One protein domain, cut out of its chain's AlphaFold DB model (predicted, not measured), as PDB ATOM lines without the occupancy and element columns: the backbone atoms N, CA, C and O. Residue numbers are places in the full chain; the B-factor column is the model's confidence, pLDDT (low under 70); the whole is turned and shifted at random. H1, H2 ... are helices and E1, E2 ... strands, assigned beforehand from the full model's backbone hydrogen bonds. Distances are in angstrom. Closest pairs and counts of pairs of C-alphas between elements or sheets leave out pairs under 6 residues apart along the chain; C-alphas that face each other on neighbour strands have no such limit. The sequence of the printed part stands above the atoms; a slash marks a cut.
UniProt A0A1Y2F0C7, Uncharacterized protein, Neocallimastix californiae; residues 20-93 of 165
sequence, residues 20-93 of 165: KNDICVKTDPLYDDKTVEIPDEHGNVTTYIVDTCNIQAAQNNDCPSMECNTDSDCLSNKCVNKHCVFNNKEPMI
ATOM      1  N   LYS A  20      54.943  97.652 -11.509       92.25
ATOM      2  CA  LYS A  20      55.603  97.364 -10.237       92.25
ATOM      3  C   LYS A  20      54.699  97.833  -9.106       92.25
ATOM      4  O   LYS A  20      54.326  99.003  -9.047       92.25
ATOM      5  N   ASN A  21      54.350  96.920  -8.202       90.25
ATOM      6  CA  ASN A  21      53.300  97.145  -7.205       90.25
ATOM      7  C   ASN A  21      51.981  97.543  -7.897       90.25
ATOM      8  O   ASN A  21      51.530  96.829  -8.792       90.25
ATOM      9  N   ASP A  22      51.375  98.662  -7.501       91.81
ATOM     10  CA  ASP A  22      50.178  99.203  -8.152       91.81
ATOM     11  C   ASP A  22      50.503 100.217  -9.265       91.81
ATOM     12  O   ASP A  22      49.608 100.705  -9.941       91.81
ATOM     13  N   ILE A  23      51.778 100.542  -9.502       94.50
ATOM     14  CA  ILE A  23      52.169 101.557 -10.484       94.50
ATOM     15  C   ILE A  23      52.531 100.879 -11.803       94.50
ATOM     16  O   ILE A  23      53.488 100.112 -11.891       94.50
ATOM     17  N   CYS A  24      51.776 101.210 -12.844       94.62
ATOM     18  CA  CYS A  24      51.996 100.767 -14.212       94.62
ATOM     19  C   CYS A  24      52.387 101.934 -15.122       94.62
ATOM     20  O   CYS A  24      51.845 103.048 -15.006       94.62
ATOM     21  N   VAL A  25      53.292 101.652 -16.058       94.81
ATOM     22  CA  VAL A  25      53.788 102.589 -17.071       94.81
ATOM     23  C   VAL A  25      53.668 101.969 -18.456       94.81
ATOM     24  O   VAL A  25      53.855 100.766 -18.614       94.81
ATOM     25  N   LYS A  26      53.277 102.788 -19.437       92.31
ATOM     26  CA  LYS A  26      53.097 102.347 -20.823       92.31
ATOM     27  C   LYS A  26      54.463 102.095 -21.447       92.31
ATOM     28  O   LYS A  26      55.369 102.900 -21.243       92.31
ATOM     29  N   THR A  27      54.580 101.026 -22.218       89.62
ATOM     30  CA  THR A  27      55.813 100.633 -22.908       89.62
ATOM     31  C   THR A  27      55.570 100.354 -24.379       89.62
ATOM     32  O   THR A  27      54.418 100.316 -24.827       89.62
ATOM     33  N   ASP A  28      56.655 100.219 -25.141       81.81
ATOM     34  CA  ASP A  28      56.560  99.848 -26.546       81.81
ATOM     35  C   ASP A  28      55.969  98.427 -26.682       81.81
ATOM     36  O   ASP A  28      56.516  97.476 -26.113       81.81
ATOM     37  N   PRO A  29      54.862  98.248 -27.428       74.50
ATOM     38  CA  PRO A  29      54.268  96.933 -27.674       74.50
ATOM     39  C   PRO A  29      55.165  95.984 -28.487       74.50
ATOM     40  O   PRO A  29      54.854  94.800 -28.591       74.50
ATOM     41  N   LEU A  30      56.244  96.480 -29.099       74.12
ATOM     42  CA  LEU A  30      57.203  95.690 -29.871       74.12
ATOM     43  C   LEU A  30      58.297  95.051 -29.009       74.12
ATOM     44  O   LEU A  30      59.055  94.238 -29.530       74.12
ATOM     45  N   TYR A  31      58.352  95.350 -27.704       73.06
ATOM     46  CA  TYR A  31      59.338  94.796 -26.761       73.06
ATOM     47  C   TYR A  31      60.802  95.131 -27.087       73.06
ATOM     48  O   TYR A  31      61.714  94.439 -26.633       73.06
ATOM     49  N   ASP A  32      61.036  96.201 -27.847       77.44
ATOM     50  CA  ASP A  32      62.388  96.666 -28.175       77.44
ATOM     51  C   ASP A  32      63.082  97.321 -26.963       77.44
ATOM     52  O   ASP A  32      64.315  97.365 -26.874       77.44
ATOM     53  N   ASP A  33      62.291  97.790 -25.993       84.31
ATOM     54  CA  ASP A  33      62.780  98.428 -24.778       84.31
ATOM     55  C   ASP A  33      63.397  97.407 -23.815       84.31
ATOM     56  O   ASP A  33      62.727  96.550 -23.240       84.31
ATOM     57  N   LYS A  34      64.701  97.548 -23.564       90.00
ATOM     58  CA  LYS A  34      65.424  96.736 -22.567       90.00
ATOM     59  C   LYS A  34      65.242  97.226 -21.136       90.00
ATOM     60  O   LYS A  34      65.555  96.507 -20.183       90.00
ATOM     61  N   THR A  35      64.756  98.454 -20.984       94.31
ATOM     62  CA  THR A  35      64.587  99.133 -19.702       94.31
ATOM     63  C   THR A  35      63.257  99.859 -19.639       94.31
ATOM     64  O   THR A  35      62.763 100.331 -20.656       94.31
ATOM     65  N   VAL A  36      62.729 100.027 -18.432       94.69
ATOM     66  CA  VAL A  36      61.508 100.783 -18.166       94.69
ATOM     67  C   VAL A  36      61.708 101.723 -16.983       94.69
ATOM     68  O   VAL A  36      62.317 101.359 -15.979       94.69
ATOM     69  N   GLU A  37      61.184 102.938 -17.086       96.50
ATOM     70  CA  GLU A  37      61.218 103.931 -16.014       96.50
ATOM     71  C   GLU A  37      59.902 103.907 -15.236       96.50
ATOM     72  O   GLU A  37      58.838 104.167 -15.797       96.50
ATOM     73  N   ILE A  38      59.960 103.593 -13.940       95.94
ATOM     74  CA  ILE A  38      58.775 103.529 -13.075       95.94
ATOM     75  C   ILE A  38      58.961 104.502 -11.904       95.94
ATOM     76  O   ILE A  38      59.954 104.384 -11.175       95.94
ATOM     77  N   PRO A  39      58.034 105.458 -11.702       95.56
ATOM     78  CA  PRO A  39      58.056 106.328 -10.535       95.56
ATOM     79  C   PRO A  39      57.603 105.579  -9.278       95.56
ATOM     80  O   PRO A  39      56.737 104.705  -9.342       95.56
ATOM     81  N   ASP A  40      58.161 105.947  -8.131       91.12
ATOM     82  CA  ASP A  40      57.649 105.547  -6.821       91.12
ATOM     83  C   ASP A  40      56.504 106.469  -6.344       91.12
ATOM     84  O   ASP A  40      56.095 107.414  -7.022       91.12
ATOM     85  N   GLU A  41      55.976 106.194  -5.149       89.19
ATOM     86  CA  GLU A  41      54.911 106.988  -4.513       89.19
ATOM     87  C   GLU A  41      55.308 108.447  -4.203       89.19
ATOM     88  O   GLU A  41      54.440 109.305  -4.045       89.19
ATOM     89  N   HIS A  42      56.610 108.744  -4.153       91.25
ATOM     90  CA  HIS A  42      57.167 110.079  -3.923       91.25
ATOM     91  C   HIS A  42      57.543 110.792  -5.235       91.25
ATOM     92  O   HIS A  42      57.996 111.937  -5.203       91.25
ATOM     93  N   GLY A  43      57.349 110.139  -6.386       90.44
ATOM     94  CA  GLY A  43      57.703 110.651  -7.707       90.44
ATOM     95  C   GLY A  43      59.170 110.452  -8.099       90.44
ATOM     96  O   GLY A  43      59.582 110.976  -9.136       90.44
ATOM     97  N   ASN A  44      59.964 109.704  -7.327       95.06
ATOM     98  CA  ASN A  44      61.321 109.352  -7.738       95.06
ATOM     99  C   ASN A  44      61.252 108.293  -8.834       95.06
ATOM    100  O   ASN A  44      60.681 107.219  -8.650       95.06
ATOM    101  N   VAL A  45      61.856 108.592  -9.979       96.44
ATOM    102  CA  VAL A  45      61.888 107.681 -11.122       96.44
ATOM    103  C   VAL A  45      63.063 106.724 -10.974       96.44
ATOM    104  O   VAL A  45      64.202 107.156 -10.809       96.44
ATOM    105  N   THR A  46      62.783 105.424 -11.040       96.69
ATOM    106  CA  THR A  46      63.809 104.377 -11.090       96.69
ATOM    107  C   THR A  46      63.746 103.669 -12.437       96.69
ATOM    108  O   THR A  46      62.671 103.246 -12.869       96.69
ATOM    109  N   THR A  47      64.896 103.529 -13.089       97.19
ATOM    110  CA  THR A  47      65.043 102.742 -14.315       97.19
ATOM    111  C   THR A  47      65.299 101.284 -13.949       97.19
ATOM    112  O   THR A  47      66.247 100.980 -13.229       97.19
ATOM    113  N   TYR A  48      64.465 100.387 -14.461       95.81
ATOM    114  CA  TYR A  48      64.577  98.946 -14.274       95.81
ATOM    115  C   TYR A  48      64.892  98.258 -15.593       95.81
ATOM    116  O   TYR A  48      64.355  98.631 -16.632       95.81
ATOM    117  N   ILE A  49      65.695  97.205 -15.549       94.62
ATOM    118  CA  ILE A  49      65.934  96.309 -16.678       94.62
ATOM    119  C   ILE A  49      64.763  95.321 -16.771       94.62
ATOM    120  O   ILE A  49      64.425  94.650 -15.789       94.62
ATOM    121  N   VAL A  50      64.145  95.237 -17.951       92.25
ATOM    122  CA  VAL A  50      63.069  94.276 -18.277       92.25
ATOM    123  C   VAL A  50      63.555  93.140 -19.177       92.25
ATOM    124  O   VAL A  50      62.925  92.084 -19.242       92.25
ATOM    125  N   ASP A  51      64.712  93.329 -19.811       89.81
ATOM    126  CA  ASP A  51      65.420  92.310 -20.579       89.81
ATOM    127  C   ASP A  51      65.880  91.182 -19.640       89.81
ATOM    128  O   ASP A  51      66.775  91.360 -18.810       89.81
ATOM    129  N   THR A  52      65.210  90.033 -19.718       88.06
ATOM    130  CA  THR A  52      65.419  88.904 -18.807       88.06
ATOM    131  C   THR A  52      65.836  87.647 -19.548       88.06
ATOM    132  O   THR A  52      65.366  87.342 -20.642       88.06
ATOM    133  N   CYS A  53      66.683  86.861 -18.891       86.69
ATOM    134  CA  CYS A  53      67.193  85.605 -19.405       86.69
ATOM    135  C   CYS A  53      66.704  84.393 -18.626       86.69
ATOM    136  O   CYS A  53      66.325  84.441 -17.449       86.69
ATOM    137  N   ASN A  54      66.793  83.248 -19.299       86.06
ATOM    138  CA  ASN A  54      66.726  81.969 -18.622       86.06
ATOM    139  C   ASN A  54      67.891  81.848 -17.624       86.06
ATOM    140  O   ASN A  54      69.034  82.178 -17.941       86.06
ATOM    141  N   ILE A  55      67.608  81.325 -16.429       88.62
ATOM    142  CA  ILE A  55      68.612  81.180 -15.369       88.62
ATOM    143  C   ILE A  55      69.810  80.316 -15.786       88.62
ATOM    144  O   ILE A  55      70.930  80.625 -15.396       88.62
ATOM    145  N   GLN A  56      69.605  79.275 -16.600       88.19
ATOM    146  CA  GLN A  56      70.687  78.415 -17.087       88.19
ATOM    147  C   GLN A  56      71.588  79.167 -18.076       88.19
ATOM    148  O   GLN A  56      72.807  79.058 -17.995       88.19
ATOM    149  N   ALA A  57      71.003  79.983 -18.960       87.75
ATOM    150  CA  ALA A  57      71.760  80.822 -19.893       87.75
ATOM    151  C   ALA A  57      72.585  81.883 -19.149       87.75
ATOM    152  O   ALA A  57      73.772  82.044 -19.423       87.75
ATOM    153  N   ALA A  58      71.993  82.536 -18.141       88.81
ATOM    154  CA  ALA A  58      72.708  83.462 -17.261       88.81
ATOM    155  C   ALA A  58      73.858  82.766 -16.506       88.81
ATOM    156  O   ALA A  58      74.963  83.295 -16.407       88.81
ATOM    157  N   GLN A  59      73.637  81.543 -16.015       90.62
ATOM    158  CA  GLN A  59      74.672  80.759 -15.335       90.62
ATOM    159  C   GLN A  59      75.853  80.409 -16.248       90.62
ATOM    160  O   GLN A  59      76.999  80.471 -15.806       90.62
ATOM    161  N   ASN A  60      75.571  80.100 -17.513       90.56
ATOM    162  CA  ASN A  60      76.573  79.762 -18.522       90.56
ATOM    163  C   ASN A  60      77.193  80.990 -19.211       90.56
ATOM    164  O   ASN A  60      78.046  80.814 -20.078       90.56
ATOM    165  N   ASN A  61      76.791  82.211 -18.831       85.00
ATOM    166  CA  ASN A  61      77.203  83.464 -19.473       85.00
ATOM    167  C   ASN A  61      76.905  83.491 -20.989       85.00
ATOM    168  O   ASN A  61      77.667  84.049 -21.777       85.00
ATOM    169  N   ASP A  62      75.797  82.859 -21.381       87.81
ATOM    170  CA  ASP A  62      75.299  82.730 -22.760       87.81
ATOM    171  C   ASP A  62      73.994  83.525 -22.938       87.81
ATOM    172  O   ASP A  62      73.021  83.096 -23.555       87.81
ATOM    173  N   CYS A  63      73.929  84.676 -22.274       85.19
ATOM    174  CA  CYS A  63      72.763  85.539 -22.242       85.19
ATOM    175  C   CYS A  63      73.130  86.891 -22.872       85.19
ATOM    176  O   CYS A  63      73.928  87.628 -22.295       85.19
ATOM    177  N   PRO A  64      72.560  87.263 -24.032       82.19
ATOM    178  CA  PRO A  64      72.845  88.545 -24.679       82.19
ATOM    179  C   PRO A  64      72.079  89.727 -24.048       82.19
ATOM    180  O   PRO A  64      71.942  90.775 -24.687       82.19
ATOM    181  N   SER A  65      71.540  89.565 -22.830       85.75
ATOM    182  CA  SER A  65      70.761  90.611 -22.167       85.75
ATOM    183  C   SER A  65      71.644  91.756 -21.686       85.75
ATOM    184  O   SER A  65      72.860  91.622 -21.536       85.75
ATOM    185  N   MET A  66      71.009  92.879 -21.368       90.88
ATOM    186  CA  MET A  66      71.647  93.941 -20.591       90.88
ATOM    187  C   MET A  66      72.225  93.407 -19.263       90.88
ATOM    188  O   MET A  66      71.616  92.541 -18.626       90.88
ATOM    189  N   GLU A  67      73.395  93.926 -18.863       94.81
ATOM    190  CA  GLU A  67      74.025  93.580 -17.586       94.81
ATOM    191  C   GLU A  67      73.353  94.315 -16.409       94.81
ATOM    192  O   GLU A  67      73.124  95.522 -16.474       94.81
ATOM    193  N   CYS A  68      73.102  93.604 -15.310       96.81
ATOM    194  CA  CYS A  68      72.720  94.148 -14.007       96.81
ATOM    195  C   CYS A  68      73.898  94.094 -13.024       96.81
ATOM    196  O   CYS A  68      74.752  93.205 -13.092       96.81
ATOM    197  N   ASN A  69      73.932  95.027 -12.074       97.44
ATOM    198  CA  ASN A  69      74.899  95.044 -10.974       97.44
ATOM    199  C   ASN A  69      74.282  94.513  -9.679       97.44
ATOM    200  O   ASN A  69      74.962  93.849  -8.894       97.44
ATOM    201  N   THR A  70      73.004  94.816  -9.448       97.69
ATOM    202  CA  THR A  70      72.262  94.428  -8.244       97.69
ATOM    203  C   THR A  70      70.894  93.849  -8.588       97.69
ATOM    204  O   THR A  70      70.364  94.092  -9.670       97.69
ATOM    205  N   ASP A  71      70.291  93.105  -7.653       97.19
ATOM    206  CA  ASP A  71      68.923  92.589  -7.810       97.19
ATOM    207  C   ASP A  71      67.921  93.712  -8.106       97.19
ATOM    208  O   ASP A  71      67.057  93.550  -8.967       97.19
ATOM    209  N   SER A  72      68.085  94.871  -7.458       96.00
ATOM    210  CA  SER A  72      67.208  96.034  -7.618       96.00
ATOM    211  C   SER A  72      67.283  96.707  -8.987       96.00
ATOM    212  O   SER A  72      66.362  97.451  -9.323       96.00
ATOM    213  N   ASP A  73      68.320  96.435  -9.785       96.81
ATOM    214  CA  ASP A  73      68.405  96.936 -11.162       96.81
ATOM    215  C   ASP A  73      67.373  96.231 -12.061       96.81
ATOM    216  O   ASP A  73      66.937  96.779 -13.071       96.81
ATOM    217  N   CYS A  74      66.957  95.014 -11.701       95.38
ATOM    218  CA  CYS A  74      66.019  94.201 -12.463       95.38
ATOM    219  C   CYS A  74      64.577  94.453 -12.019       95.38
ATOM    220  O   CYS A  74      64.276  94.450 -10.823       95.38
ATOM    221  N   LEU A  75      63.638  94.539 -12.965       94.75
ATOM    222  CA  LEU A  75      62.216  94.610 -12.611       94.75
ATOM    223  C   LEU A  75      61.740  93.337 -11.885       94.75
ATOM    224  O   LEU A  75      60.856  93.405 -11.036       94.75
ATOM    225  N   SER A  76      62.363  92.189 -12.170       93.31
ATOM    226  CA  SER A  76      62.145  90.914 -11.469       93.31
ATOM    227  C   SER A  76      62.790  90.836 -10.081       93.31
ATOM    228  O   SER A  76      62.674  89.805  -9.412       93.31
ATOM    229  N   ASN A  77      63.512  91.878  -9.656       95.69
ATOM    230  CA  ASN A  77      64.266  91.911  -8.405       95.69
ATOM    231  C   ASN A  77      65.215  90.703  -8.249       95.69
ATOM    232  O   ASN A  77      65.250  90.045  -7.205       95.69
ATOM    233  N   LYS A  78      65.892  90.313  -9.340       95.12
ATOM    234  CA  LYS A  78      66.802  89.162  -9.355       95.12
ATOM    235  C   LYS A  78      67.853  89.249 -10.462       95.12
ATOM    236  O   LYS A  78      67.538  89.074 -11.641       95.12
ATOM    237  N   CYS A  79      69.102  89.410 -10.046       95.75
ATOM    238  CA  CYS A  79      70.297  89.500 -10.868       95.75
ATOM    239  C   CYS A  79      71.199  88.281 -10.610       95.75
ATOM    240  O   CYS A  79      71.655  88.035  -9.493       95.75
ATOM    241  N   VAL A  80      71.465  87.480 -11.640       94.88
ATOM    242  CA  VAL A  80      72.309  86.278 -11.550       94.88
ATOM    243  C   VAL A  80      73.397  86.367 -12.599       94.88
ATOM    244  O   VAL A  80      73.094  86.501 -13.779       94.88
ATOM    245  N   ASN A  81      74.660  86.273 -12.175       94.56
ATOM    246  CA  ASN A  81      75.822  86.405 -13.062       94.56
ATOM    247  C   ASN A  81      75.732  87.642 -13.966       94.56
ATOM    248  O   ASN A  81      76.013  87.562 -15.153       94.56
ATOM    249  N   LYS A  82      75.328  88.778 -13.384       95.69
ATOM    250  CA  LYS A  82      75.087  90.045 -14.082       95.69
ATOM    251  C   LYS A  82      73.934  90.045 -15.086       95.69
ATOM    252  O   LYS A  82      73.838  90.980 -15.860       95.69
ATOM    253  N   HIS A  83      73.032  89.073 -15.077       94.31
ATOM    254  CA  HIS A  83      71.852  89.091 -15.944       94.31
ATOM    255  C   HIS A  83      70.566  89.066 -15.127       94.31
ATOM    256  O   HIS A  83      70.451  88.322 -14.148       94.31
ATOM    257  N   CYS A  84      69.578  89.855 -15.543       93.94
ATOM    258  CA  CYS A  84      68.252  89.786 -14.951       93.94
ATOM    259  C   CYS A  84      67.590  88.463 -15.334       93.94
ATOM    260  O   CYS A  84      67.617  88.045 -16.491       93.94
ATOM    261  N   VAL A  85      66.997  87.778 -14.362       92.00
ATOM    262  CA  VAL A  85      66.346  86.476 -14.579       92.00
ATOM    263  C   VAL A  85      64.957  86.453 -13.958       92.00
ATOM    264  O   VAL A  85      64.634  87.263 -13.087       92.00
ATOM    265  N   PHE A  86      64.135  85.481 -14.356       88.81
ATOM    266  CA  PHE A  86      62.815  85.298 -13.753       88.81
ATOM    267  C   PHE A  86      62.883  85.036 -12.250       88.81
ATOM    268  O   PHE A  86      63.679  84.227 -11.749       88.81
ATOM    269  N   ASN A  87      61.965  85.685 -11.539       89.50
ATOM    270  CA  ASN A  87      61.775  85.525 -10.113       89.50
ATOM    271  C   ASN A  87      60.340  85.080  -9.821       89.50
ATOM    272  O   ASN A  87      59.391  85.842  -9.945       89.50
ATOM    273  N   ASN A  88      60.177  83.829  -9.390       84.38
ATOM    274  CA  ASN A  88      58.854  83.288  -9.072       84.38
ATOM    275  C   ASN A  88      58.232  83.910  -7.812       84.38
ATOM    276  O   ASN A  88      57.016  83.815  -7.644       84.38
ATOM    277  N   LYS A  89      59.048  84.499  -6.924       87.62
ATOM    278  CA  LYS A  89      58.577  85.147  -5.690       87.62
ATOM    279  C   LYS A  89      58.085  86.568  -5.949       87.62
ATOM    280  O   LYS A  89      57.091  86.972  -5.362       87.62
ATOM    281  N   GLU A  90      58.760  87.279  -6.846       87.12
ATOM    282  CA  GLU A  90      58.429  88.645  -7.254       87.12
ATOM    283  C   GLU A  90      58.404  88.708  -8.788       87.12
ATOM    284  O   GLU A  90      59.376  89.118  -9.423       87.12
ATOM    285  N   PRO A  91      57.335  88.182  -9.414       85.25
ATOM    286  CA  PRO A  91      57.255  88.130 -10.862       85.25
ATOM    287  C   PRO A  91      57.052  89.530 -11.432       85.25
ATOM    288  O   PRO A  91      56.267  90.320 -10.909       85.25
ATOM    289  N   MET A  92      57.694  89.794 -12.566       89.38
ATOM    290  CA  MET A  92      57.383  90.962 -13.383       89.38
ATOM    291  C   MET A  92      55.930  90.869 -13.845       89.38
ATOM    292  O   MET A  92      55.520  89.838 -14.383       89.38
ATOM    293  N   ILE A  93      55.155  91.928 -13.629       90.19
ATOM    294  CA  ILE A  93      53.777  92.009 -14.108       90.19
ATOM    295  C   ILE A  93      53.763  92.810 -15.403       90.19
ATOM    296  O   ILE A  93      54.252  93.939 -15.441       90.19
TER     297      ILE A  93
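Overview. This is residues 20 to 93 of the 165 residues of an uncharacterized protein of Neocallimastix californiae (UniProt A0A1Y2F0C7). What is the main picture? There is little regular structure: the hairpin E2 and E3, with E1 beside E2, makes one end, H1 lies toward the other, and the looped residues 60 to 93 wind back from H1. What are the figures? The 74 printed residues hold E1, E2, E3 and H1 in that order, a mixed class with 20 residues in named elements; the antiparallel sheet is E2 - E3. The whole is compact, radius of gyration of the C-alphas 12.3 A, spanning 38 by 25 by 20 A.

Along the chain. Where are the strands? E1 is residues 23 to 27, 13.0 A, from C-alpha 23 at (52.169, 101.557, -10.484); E2 is 35 to 39, 13.4 A; E3 is 45 to 49, 13.3 A. Where is the helix? H1 is residues 55 to 59, 6.1 A, ending at C-alpha 59 (74.672, 80.759, -15.335).

Arrangement. How does E1 sit? It pairs with no named strand; its closest C-alphas to E2, of Val 25 and Ile 38, are 6.5 A apart. What joins E2 and E3? This antiparallel hairpin, at 152 degrees, has N 36 and O 48 within hydrogen-bond range at 2.8 A. And H1? It is apart from E1 and E2; its O i to N i+4 pair is within hydrogen-bond range.

Size, cuts and confidence. How large is it? The C-alphas farthest apart, of His 42 and Asn 60, are 38.8 A apart. Are there cuts, long links or low confidence? The printed part has no cut, no link between named elements is long, and no printed residue is under 70 in pLDDT.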